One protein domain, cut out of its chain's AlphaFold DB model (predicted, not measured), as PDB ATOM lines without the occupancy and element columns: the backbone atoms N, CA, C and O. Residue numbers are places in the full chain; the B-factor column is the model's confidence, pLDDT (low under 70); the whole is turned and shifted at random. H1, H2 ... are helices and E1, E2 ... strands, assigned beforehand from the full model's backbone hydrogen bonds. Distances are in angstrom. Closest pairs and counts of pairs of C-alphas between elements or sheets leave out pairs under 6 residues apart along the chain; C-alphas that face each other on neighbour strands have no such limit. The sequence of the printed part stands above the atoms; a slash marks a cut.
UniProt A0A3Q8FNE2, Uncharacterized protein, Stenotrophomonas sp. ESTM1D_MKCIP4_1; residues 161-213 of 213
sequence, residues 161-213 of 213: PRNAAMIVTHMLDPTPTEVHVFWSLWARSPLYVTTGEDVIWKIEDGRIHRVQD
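This is residues 161 to 213 of the 213 residues of an uncharacterized protein of Stenotrophomonas sp. ESTM1D_MKCIP4_1 (UniProt A0A3Q8FNE2). A strongly twisted sheet of four strands has one helix, H1, packed along one face, making two layers, with no named element over the other face. The printed part has 53 residues, in the order E1 H1 E2 E3 E4; the sheet, E1 E2 E3 E4, is mixed, and so is the class. It is compact, radius of gyration of the C-alphas 10.3 A, spanning 29 by 23 by 16 A.

E1, residues 166 to 170, begins at C-alpha (-39.228, -47.866, -41.915). E2 is residues 191 to 195, E3 199 to 204, 16.5 A long, and E4 207 to 210, ending at C-alpha (-33.440, -44.230, -55.918). H1, residues 178 to 187, is 14.3 A long.

E2 and E3 are an antiparallel hairpin (N 193 to O 201, 2.9 A), as are E3 and E4 (N 202 to O 209, 2.8 A): a meander, each strand the antiparallel neighbour of the one before. E1 is parallel to E2 (N 168 to O 192, 3.0 A); E1, H1, E2 form a strand-helix-strand unit, parallel neighbours joined through a helix, its crossover right-handed. H1 runs along the strands, 24 degrees from E2 on the local plane, height 8.3 A; its closest C-alphas to E3 are Val 181 and Ile 203, 6.3 A. Every O i to N i+4 pair in H1 is within hydrogen-bond range.

The farthest C-alphas, Arg 162 and Glu 197, are 29.3 A apart. The printed part has no cut and no long link; residue 213 has pLDDT under 70.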
ATOM      1  N   PRO A 161     -44.430 -44.572 -36.814       88.75
ATOM      2  CA  PRO A 161     -45.454 -43.583 -36.498       88.75
ATOM      3  C   PRO A 161     -45.752 -42.699 -37.722       88.75
ATOM      4  O   PRO A 161     -45.025 -42.709 -38.717       88.75
ATOM      5  N   ARG A 162     -46.831 -41.907 -37.654       82.88
ATOM      6  CA  ARG A 162     -47.160 -40.951 -38.726       82.88
ATOM      7  C   ARG A 162     -45.950 -40.059 -39.028       82.88
ATOM      8  O   ARG A 162     -45.318 -39.559 -38.102       82.88
ATOM      9  N   ASN A 163     -45.678 -39.843 -40.315       81.56
ATOM     10  CA  ASN A 163     -44.562 -39.042 -40.837       81.56
ATOM     11  C   ASN A 163     -43.152 -39.598 -40.552       81.56
ATOM     12  O   ASN A 163     -42.174 -38.881 -40.738       81.56
ATOM     13  N   ALA A 164     -43.027 -40.860 -40.136       90.94
ATOM     14  CA  ALA A 164     -41.751 -41.567 -40.076       90.94
ATOM     15  C   ALA A 164     -41.686 -42.661 -41.151       90.94
ATOM     16  O   ALA A 164     -42.704 -43.052 -41.729       90.94
ATOM     17  N   ALA A 165     -40.480 -43.162 -41.406       92.31
ATOM     18  CA  ALA A 165     -40.243 -44.235 -42.357       92.31
ATOM     19  C   ALA A 165     -39.640 -45.462 -41.675       92.31
ATOM     20  O   ALA A 165     -38.962 -45.370 -40.650       92.31
ATOM     21  N   MET A 166     -39.901 -46.622 -42.263       96.56
ATOM     22  CA  MET A 166     -39.228 -47.866 -41.915       96.56
ATOM     23  C   MET A 166     -37.920 -47.969 -42.704       96.56
ATOM     24  O   MET A 166     -37.827 -47.413 -43.796       96.56
ATOM     25  N   ILE A 167     -36.925 -48.683 -42.178       95.69
ATOM     26  CA  ILE A 167     -35.628 -48.880 -42.842       95.69
ATOM     27  C   ILE A 167     -35.252 -50.359 -42.770       95.69
ATOM     28  O   ILE A 167     -35.445 -50.996 -41.732       95.69
ATOM     29  N   VAL A 168     -34.723 -50.908 -43.862       96.06
ATOM     30  CA  VAL A 168     -34.198 -52.277 -43.916       96.06
ATOM     31  C   VAL A 168     -33.011 -52.376 -44.872       96.06
ATOM     32  O   VAL A 168     -32.946 -51.671 -45.873       96.06
ATOM     33  N   THR A 169     -32.085 -53.286 -44.590       94.94
ATOM     34  CA  THR A 169     -31.037 -53.678 -45.539       94.94
ATOM     35  C   THR A 169     -31.486 -54.910 -46.315       94.94
ATOM     36  O   THR A 169     -31.859 -55.921 -45.717       94.94
ATOM     37  N   HIS A 170     -31.410 -54.848 -47.641       95.25
ATOM     38  CA  HIS A 170     -31.695 -55.966 -48.530       95.25
ATOM     39  C   HIS A 170     -30.413 -56.478 -49.188       95.25
ATOM     40  O   HIS A 170     -29.669 -55.723 -49.807       95.25
ATOM     41  N   MET A 171     -30.158 -57.778 -49.040       92.56
ATOM     42  CA  MET A 171     -28.892 -58.411 -49.444       92.56
ATOM     43  C   MET A 171     -29.036 -59.395 -50.611       92.56
ATOM     44  O   MET A 171     -28.038 -59.972 -51.036       92.56
ATOM     45  N   LEU A 172     -30.262 -59.673 -51.071       94.69
ATOM     46  CA  LEU A 172     -30.506 -60.728 -52.066       94.69
ATOM     47  C   LEU A 172     -30.611 -60.207 -53.500       94.69
ATOM     48  O   LEU A 172     -30.441 -60.990 -54.428       94.69
ATOM     49  N   ASP A 173     -30.874 -58.915 -53.688       95.38
ATOM     50  CA  ASP A 173     -31.053 -58.295 -55.000       95.38
ATOM     51  C   ASP A 173     -30.402 -56.896 -55.002       95.38
ATOM     52  O   ASP A 173     -30.343 -56.251 -53.949       95.38
ATOM     53  N   PRO A 174     -29.930 -56.398 -56.161       94.75
ATOM     54  CA  PRO A 174     -29.296 -55.079 -56.270       94.75
ATOM     55  C   PRO A 174     -30.286 -53.907 -56.167       94.75
ATOM     56  O   PRO A 174     -29.872 -52.753 -56.103       94.75
ATOM     57  N   THR A 175     -31.591 -54.187 -56.180       95.75
ATOM     58  CA  THR A 175     -32.675 -53.210 -56.048       95.75
ATOM     59  C   THR A 175     -33.757 -53.768 -55.121       95.75
ATOM     60  O   THR A 175     -33.826 -54.985 -54.920       95.75
ATOM     61  N   PRO A 176     -34.653 -52.928 -54.574       97.12
ATOM     62  CA  PRO A 176     -35.803 -53.425 -53.839       97.12
ATOM     63  C   PRO A 176     -36.712 -54.275 -54.731       97.12
ATOM     64  O   PRO A 176     -36.744 -54.126 -55.953       97.12
ATOM     65  N   THR A 177     -37.465 -55.158 -54.087       96.88
ATOM     66  CA  THR A 177     -38.354 -56.138 -54.728       96.88
ATOM     67  C   THR A 177     -39.829 -55.806 -54.506       96.88
ATOM     68  O   THR A 177     -40.182 -54.947 -53.691       96.88
ATOM     69  N   GLU A 178     -40.718 -56.552 -55.160       96.31
ATOM     70  CA  GLU A 178     -42.168 -56.411 -55.024       96.31
ATOM     71  C   GLU A 178     -42.674 -56.589 -53.579       96.31
ATOM     72  O   GLU A 178     -43.674 -55.983 -53.188       96.31
ATOM     73  N   VAL A 179     -41.970 -57.369 -52.751       97.44
ATOM     74  CA  VAL A 179     -42.327 -57.579 -51.339       97.44
ATOM     75  C   VAL A 179     -42.072 -56.333 -50.496       97.44
ATOM     76  O   VAL A 179     -42.851 -56.039 -49.588       97.44
ATOM     77  N   HIS A 180     -41.047 -55.546 -50.820       98.00
ATOM     78  CA  HIS A 180     -40.807 -54.276 -50.138       98.00
ATOM     79  C   HIS A 180     -41.923 -53.266 -50.447       98.00
ATOM     80  O   HIS A 180     -42.427 -52.597 -49.543       98.00
ATOM     81  N   VAL A 181     -42.369 -53.217 -51.707       98.19
ATOM     82  CA  VAL A 181     -43.514 -52.396 -52.133       98.19
ATOM     83  C   VAL A 181     -44.786 -52.812 -51.401       98.19
ATOM     84  O   VAL A 181     -45.496 -51.964 -50.860       98.19
ATOM     85  N   PHE A 182     -45.051 -54.117 -51.318       98.00
ATOM     86  CA  PHE A 182     -46.199 -54.641 -50.586       98.00
ATOM     87  C   PHE A 182     -46.202 -54.233 -49.117       98.00
ATOM     88  O   PHE A 182     -47.208 -53.709 -48.642       98.00
ATOM     89  N   TRP A 183     -45.090 -54.424 -48.404       97.31
ATOM     90  CA  TRP A 183     -45.038 -54.115 -46.976       97.31
ATOM     91  C   TRP A 183     -45.104 -52.617 -46.684       97.31
ATOM     92  O   TRP A 183     -45.706 -52.230 -45.682       97.31
ATOM     93  N   SER A 184     -44.574 -51.767 -47.570       97.44
ATOM     94  CA  SER A 184     -44.770 -50.315 -47.485       97.44
ATOM     95  C   SER A 184     -46.252 -49.933 -47.613       97.44
ATOM     96  O   SER A 184     -46.784 -49.221 -46.755       97.44
ATOM     97  N   LEU A 185     -46.947 -50.467 -48.625       96.56
ATOM     98  CA  LEU A 185     -48.378 -50.220 -48.841       96.56
ATOM     99  C   LEU A 185     -49.241 -50.763 -47.692       96.56
ATOM    100  O   LEU A 185     -50.123 -50.060 -47.195       96.56
ATOM    101  N   TRP A 186     -48.955 -51.980 -47.226       95.50
ATOM    102  CA  TRP A 186     -49.659 -52.619 -46.111       95.50
ATOM    103  C   TRP A 186     -49.501 -51.838 -44.805       95.50
ATOM    104  O   TRP A 186     -50.479 -51.596 -44.092       95.50
ATOM    105  N   ALA A 187     -48.282 -51.381 -44.508       95.06
ATOM    106  CA  ALA A 187     -48.006 -50.563 -43.333       95.06
ATOM    107  C   ALA A 187     -48.531 -49.124 -43.466       95.06
ATOM    108  O   ALA A 187     -48.691 -48.447 -42.450       95.06
ATOM    109  N   ARG A 188     -48.818 -48.668 -44.697       93.62
ATOM    110  CA  ARG A 188     -49.098 -47.264 -45.041       93.62
ATOM    111  C   ARG A 188     -47.979 -46.341 -44.562       93.62
ATOM    112  O   ARG A 188     -48.227 -45.279 -43.990       93.62
ATOM    113  N   SER A 189     -46.742 -46.781 -44.753       94.81
ATOM    114  CA  SER A 189     -45.547 -46.054 -44.337       94.81
ATOM    115  C   SER A 189     -44.475 -46.165 -45.414       94.81
ATOM    116  O   SER A 189     -44.288 -47.260 -45.963       94.81
ATOM    117  N   PRO A 190     -43.738 -45.079 -45.702       96.50
ATOM    118  CA  PRO A 190     -42.565 -45.166 -46.554       96.50
ATOM    119  C   PRO A 190     -41.560 -46.186 -46.007       96.50
ATOM    120  O   PRO A 190     -41.390 -46.320 -44.788       96.50
ATOM    121  N   LEU A 191     -40.897 -46.899 -46.912       97.69
ATOM    122  CA  LEU A 191     -39.857 -47.870 -46.586       97.69
ATOM    123  C   LEU A 191     -38.572 -47.490 -47.318       97.69
ATOM    124  O   LEU A 191     -38.540 -47.465 -48.547       97.69
ATOM    125  N   TYR A 192     -37.516 -47.217 -46.562       97.25
ATOM    126  CA  TYR A 192     -36.173 -47.098 -47.101       97.25
ATOM    127  C   TYR A 192     -35.510 -48.468 -47.127       97.25
ATOM    128  O   TYR A 192     -35.563 -49.223 -46.153       97.25
ATOM    129  N   VAL A 193     -34.890 -48.787 -48.254       97.38
ATOM    130  CA  VAL A 193     -34.185 -50.046 -48.459       97.38
ATOM    131  C   VAL A 193     -32.764 -49.728 -48.881       97.38
ATOM    132  O   VAL A 193     -32.563 -49.070 -49.898       97.38
ATOM    133  N   THR A 194     -31.789 -50.205 -48.120       96.12
ATOM    134  CA  THR A 194     -30.378 -50.144 -48.512       96.12
ATOM    135  C   THR A 194     -30.008 -51.432 -49.238       96.12
ATOM    136  O   THR A 194     -30.256 -52.519 -48.716       96.12
ATOM    137  N   THR A 195     -29.415 -51.321 -50.424       94.56
ATOM    138  CA  THR A 195     -28.917 -52.447 -51.234       94.56
ATOM    139  C   THR A 195     -27.463 -52.212 -51.636       94.56
ATOM    140  O   THR A 195     -27.102 -51.078 -51.957       94.56
ATOM    141  N   GLY A 196     -26.661 -53.274 -51.743       84.62
ATOM    142  CA  GLY A 196     -25.260 -53.153 -52.166       84.62
ATOM    143  C   GLY A 196     -24.423 -52.318 -51.193       84.62
ATOM    144  O   GLY A 196     -24.723 -52.303 -50.002       84.62
ATOM    145  N   GLU A 197     -23.377 -51.656 -51.699       76.69
ATOM    146  CA  GLU A 197     -22.415 -50.956 -50.838       76.69
ATOM    147  C   GLU A 197     -22.965 -49.687 -50.191       76.69
ATOM    148  O   GLU A 197     -22.610 -49.485 -49.048       76.69
ATOM    149  N   ASP A 198     -23.861 -48.911 -50.822       78.38
ATOM    150  CA  ASP A 198     -24.502 -47.731 -50.188       78.38
ATOM    151  C   ASP A 198     -25.730 -47.203 -50.971       78.38
ATOM    152  O   ASP A 198     -26.111 -46.036 -50.881       78.38
ATOM    153  N   VAL A 199     -26.391 -48.033 -51.791       93.94
ATOM    154  CA  VAL A 199     -27.530 -47.540 -52.585       93.94
ATOM    155  C   VAL A 199     -28.790 -47.529 -51.730       93.94
ATOM    156  O   VAL A 199     -29.314 -48.582 -51.362       93.94
ATOM    157  N   ILE A 200     -29.299 -46.331 -51.450       96.19
ATOM    158  CA  ILE A 200     -30.548 -46.133 -50.718       96.19
ATOM    159  C   ILE A 200     -31.704 -45.947 -51.703       96.19
ATOM    160  O   ILE A 200     -31.666 -45.127 -52.624       96.19
ATOM    161  N   TRP A 201     -32.774 -46.693 -51.466       97.69
ATOM    162  CA  TRP A 201     -34.029 -46.589 -52.193       97.69
ATOM    163  C   TRP A 201     -35.135 -46.161 -51.245       97.69
ATOM    164  O   TRP A 201     -35.209 -46.649 -50.122       97.69
ATOM    165  N   LYS A 202     -36.025 -45.297 -51.715       97.62
ATOM    166  CA  LYS A 202     -37.268 -44.935 -51.046       97.62
ATOM    167  C   LYS A 202     -38.429 -45.618 -51.749       97.62
ATOM    168  O   LYS A 202     -38.562 -45.541 -52.970       97.62
ATOM    169  N   ILE A 203     -39.283 -46.257 -50.966       97.88
ATOM    170  CA  ILE A 203     -40.520 -46.868 -51.431       97.88
ATOM    171  C   ILE A 203     -41.683 -46.118 -50.812       97.88
ATOM    172  O   ILE A 203     -41.789 -46.037 -49.588       97.88
ATOM    173  N   GLU A 204     -42.549 -45.580 -51.660       95.81
ATOM    174  CA  GLU A 204     -43.771 -44.889 -51.258       95.81
ATOM    175  C   GLU A 204     -44.813 -44.955 -52.375       95.81
ATOM    176  O   GLU A 204     -44.463 -45.028 -53.551       95.81
ATOM    177  N   ASP A 205     -46.096 -44.978 -52.009       93.62
ATOM    178  CA  ASP A 205     -47.224 -44.958 -52.952       93.62
ATOM    179  C   ASP A 205     -47.112 -45.975 -54.103       93.62
ATOM    180  O   ASP A 205     -47.489 -45.713 -55.248       93.62
ATOM    181  N   GLY A 206     -46.566 -47.156 -53.797       95.06
ATOM    182  CA  GLY A 206     -46.405 -48.247 -54.757       95.06
ATOM    183  C   GLY A 206     -45.227 -48.085 -55.722       95.06
ATOM    184  O   GLY A 206     -45.111 -48.869 -56.661       95.06
ATOM    185  N   ARG A 207     -44.360 -47.089 -55.516       96.75
ATOM    186  CA  ARG A 207     -43.224 -46.773 -56.388       96.75
ATOM    187  C   ARG A 207     -41.895 -46.946 -55.669       96.75
ATOM    188  O   ARG A 207     -41.806 -46.793 -54.455       96.75
ATOM    189  N   ILE A 208     -40.867 -47.261 -56.451       97.38
ATOM    190  CA  ILE A 208     -39.479 -47.369 -56.004       97.38
ATOM    191  C   ILE A 208     -38.712 -46.189 -56.599       97.38
ATOM    192  O   ILE A 208     -38.690 -46.008 -57.816       97.38
ATOM    193  N   HIS A 209     -38.066 -45.411 -55.741       96.06
ATOM    194  CA  HIS A 209     -37.233 -44.277 -56.111       96.06
ATOM    195  C   HIS A 209     -35.827 -44.506 -55.580       96.06
ATOM    196  O   HIS A 209     -35.651 -44.811 -54.403       96.06
ATOM    197  N   ARG A 210     -34.808 -44.341 -56.422       95.19
ATOM    198  CA  ARG A 210     -33.440 -44.230 -55.918       95.19
ATOM    199  C   ARG A 210     -33.300 -42.872 -55.235       95.19
ATOM    200  O   ARG A 210     -33.665 -41.861 -55.832       95.19
ATOM    201  N   VAL A 211     -32.799 -42.854 -54.005       93.12
ATOM    202  CA  VAL A 211     -32.431 -41.605 -53.337       93.12
ATOM    203  C   VAL A 211     -31.126 -41.137 -53.976       93.12
ATOM    204  O   VAL A 211     -30.170 -41.906 -54.064       93.12
ATOM    205  N   GLN A 212     -31.137 -39.928 -54.527       77.44
ATOM    206  CA  GLN A 212     -29.927 -39.247 -54.979       77.44
ATOM    207  C   GLN A 212     -29.457 -38.340 -53.845       77.44
ATOM    208  O   GLN A 212     -30.302 -37.811 -53.116       77.44
ATOM    209  N   ASP A 213     -28.140 -38.213 -53.707       56.97
ATOM    210  CA  ASP A 213     -27.520 -37.186 -52.866       56.97
ATOM    211  C   ASP A 213     -27.870 -35.774 -53.361       56.97
ATOM    212  O   ASP A 213     -27.985 -35.588 -54.599       56.97
TER     213      ASP A 213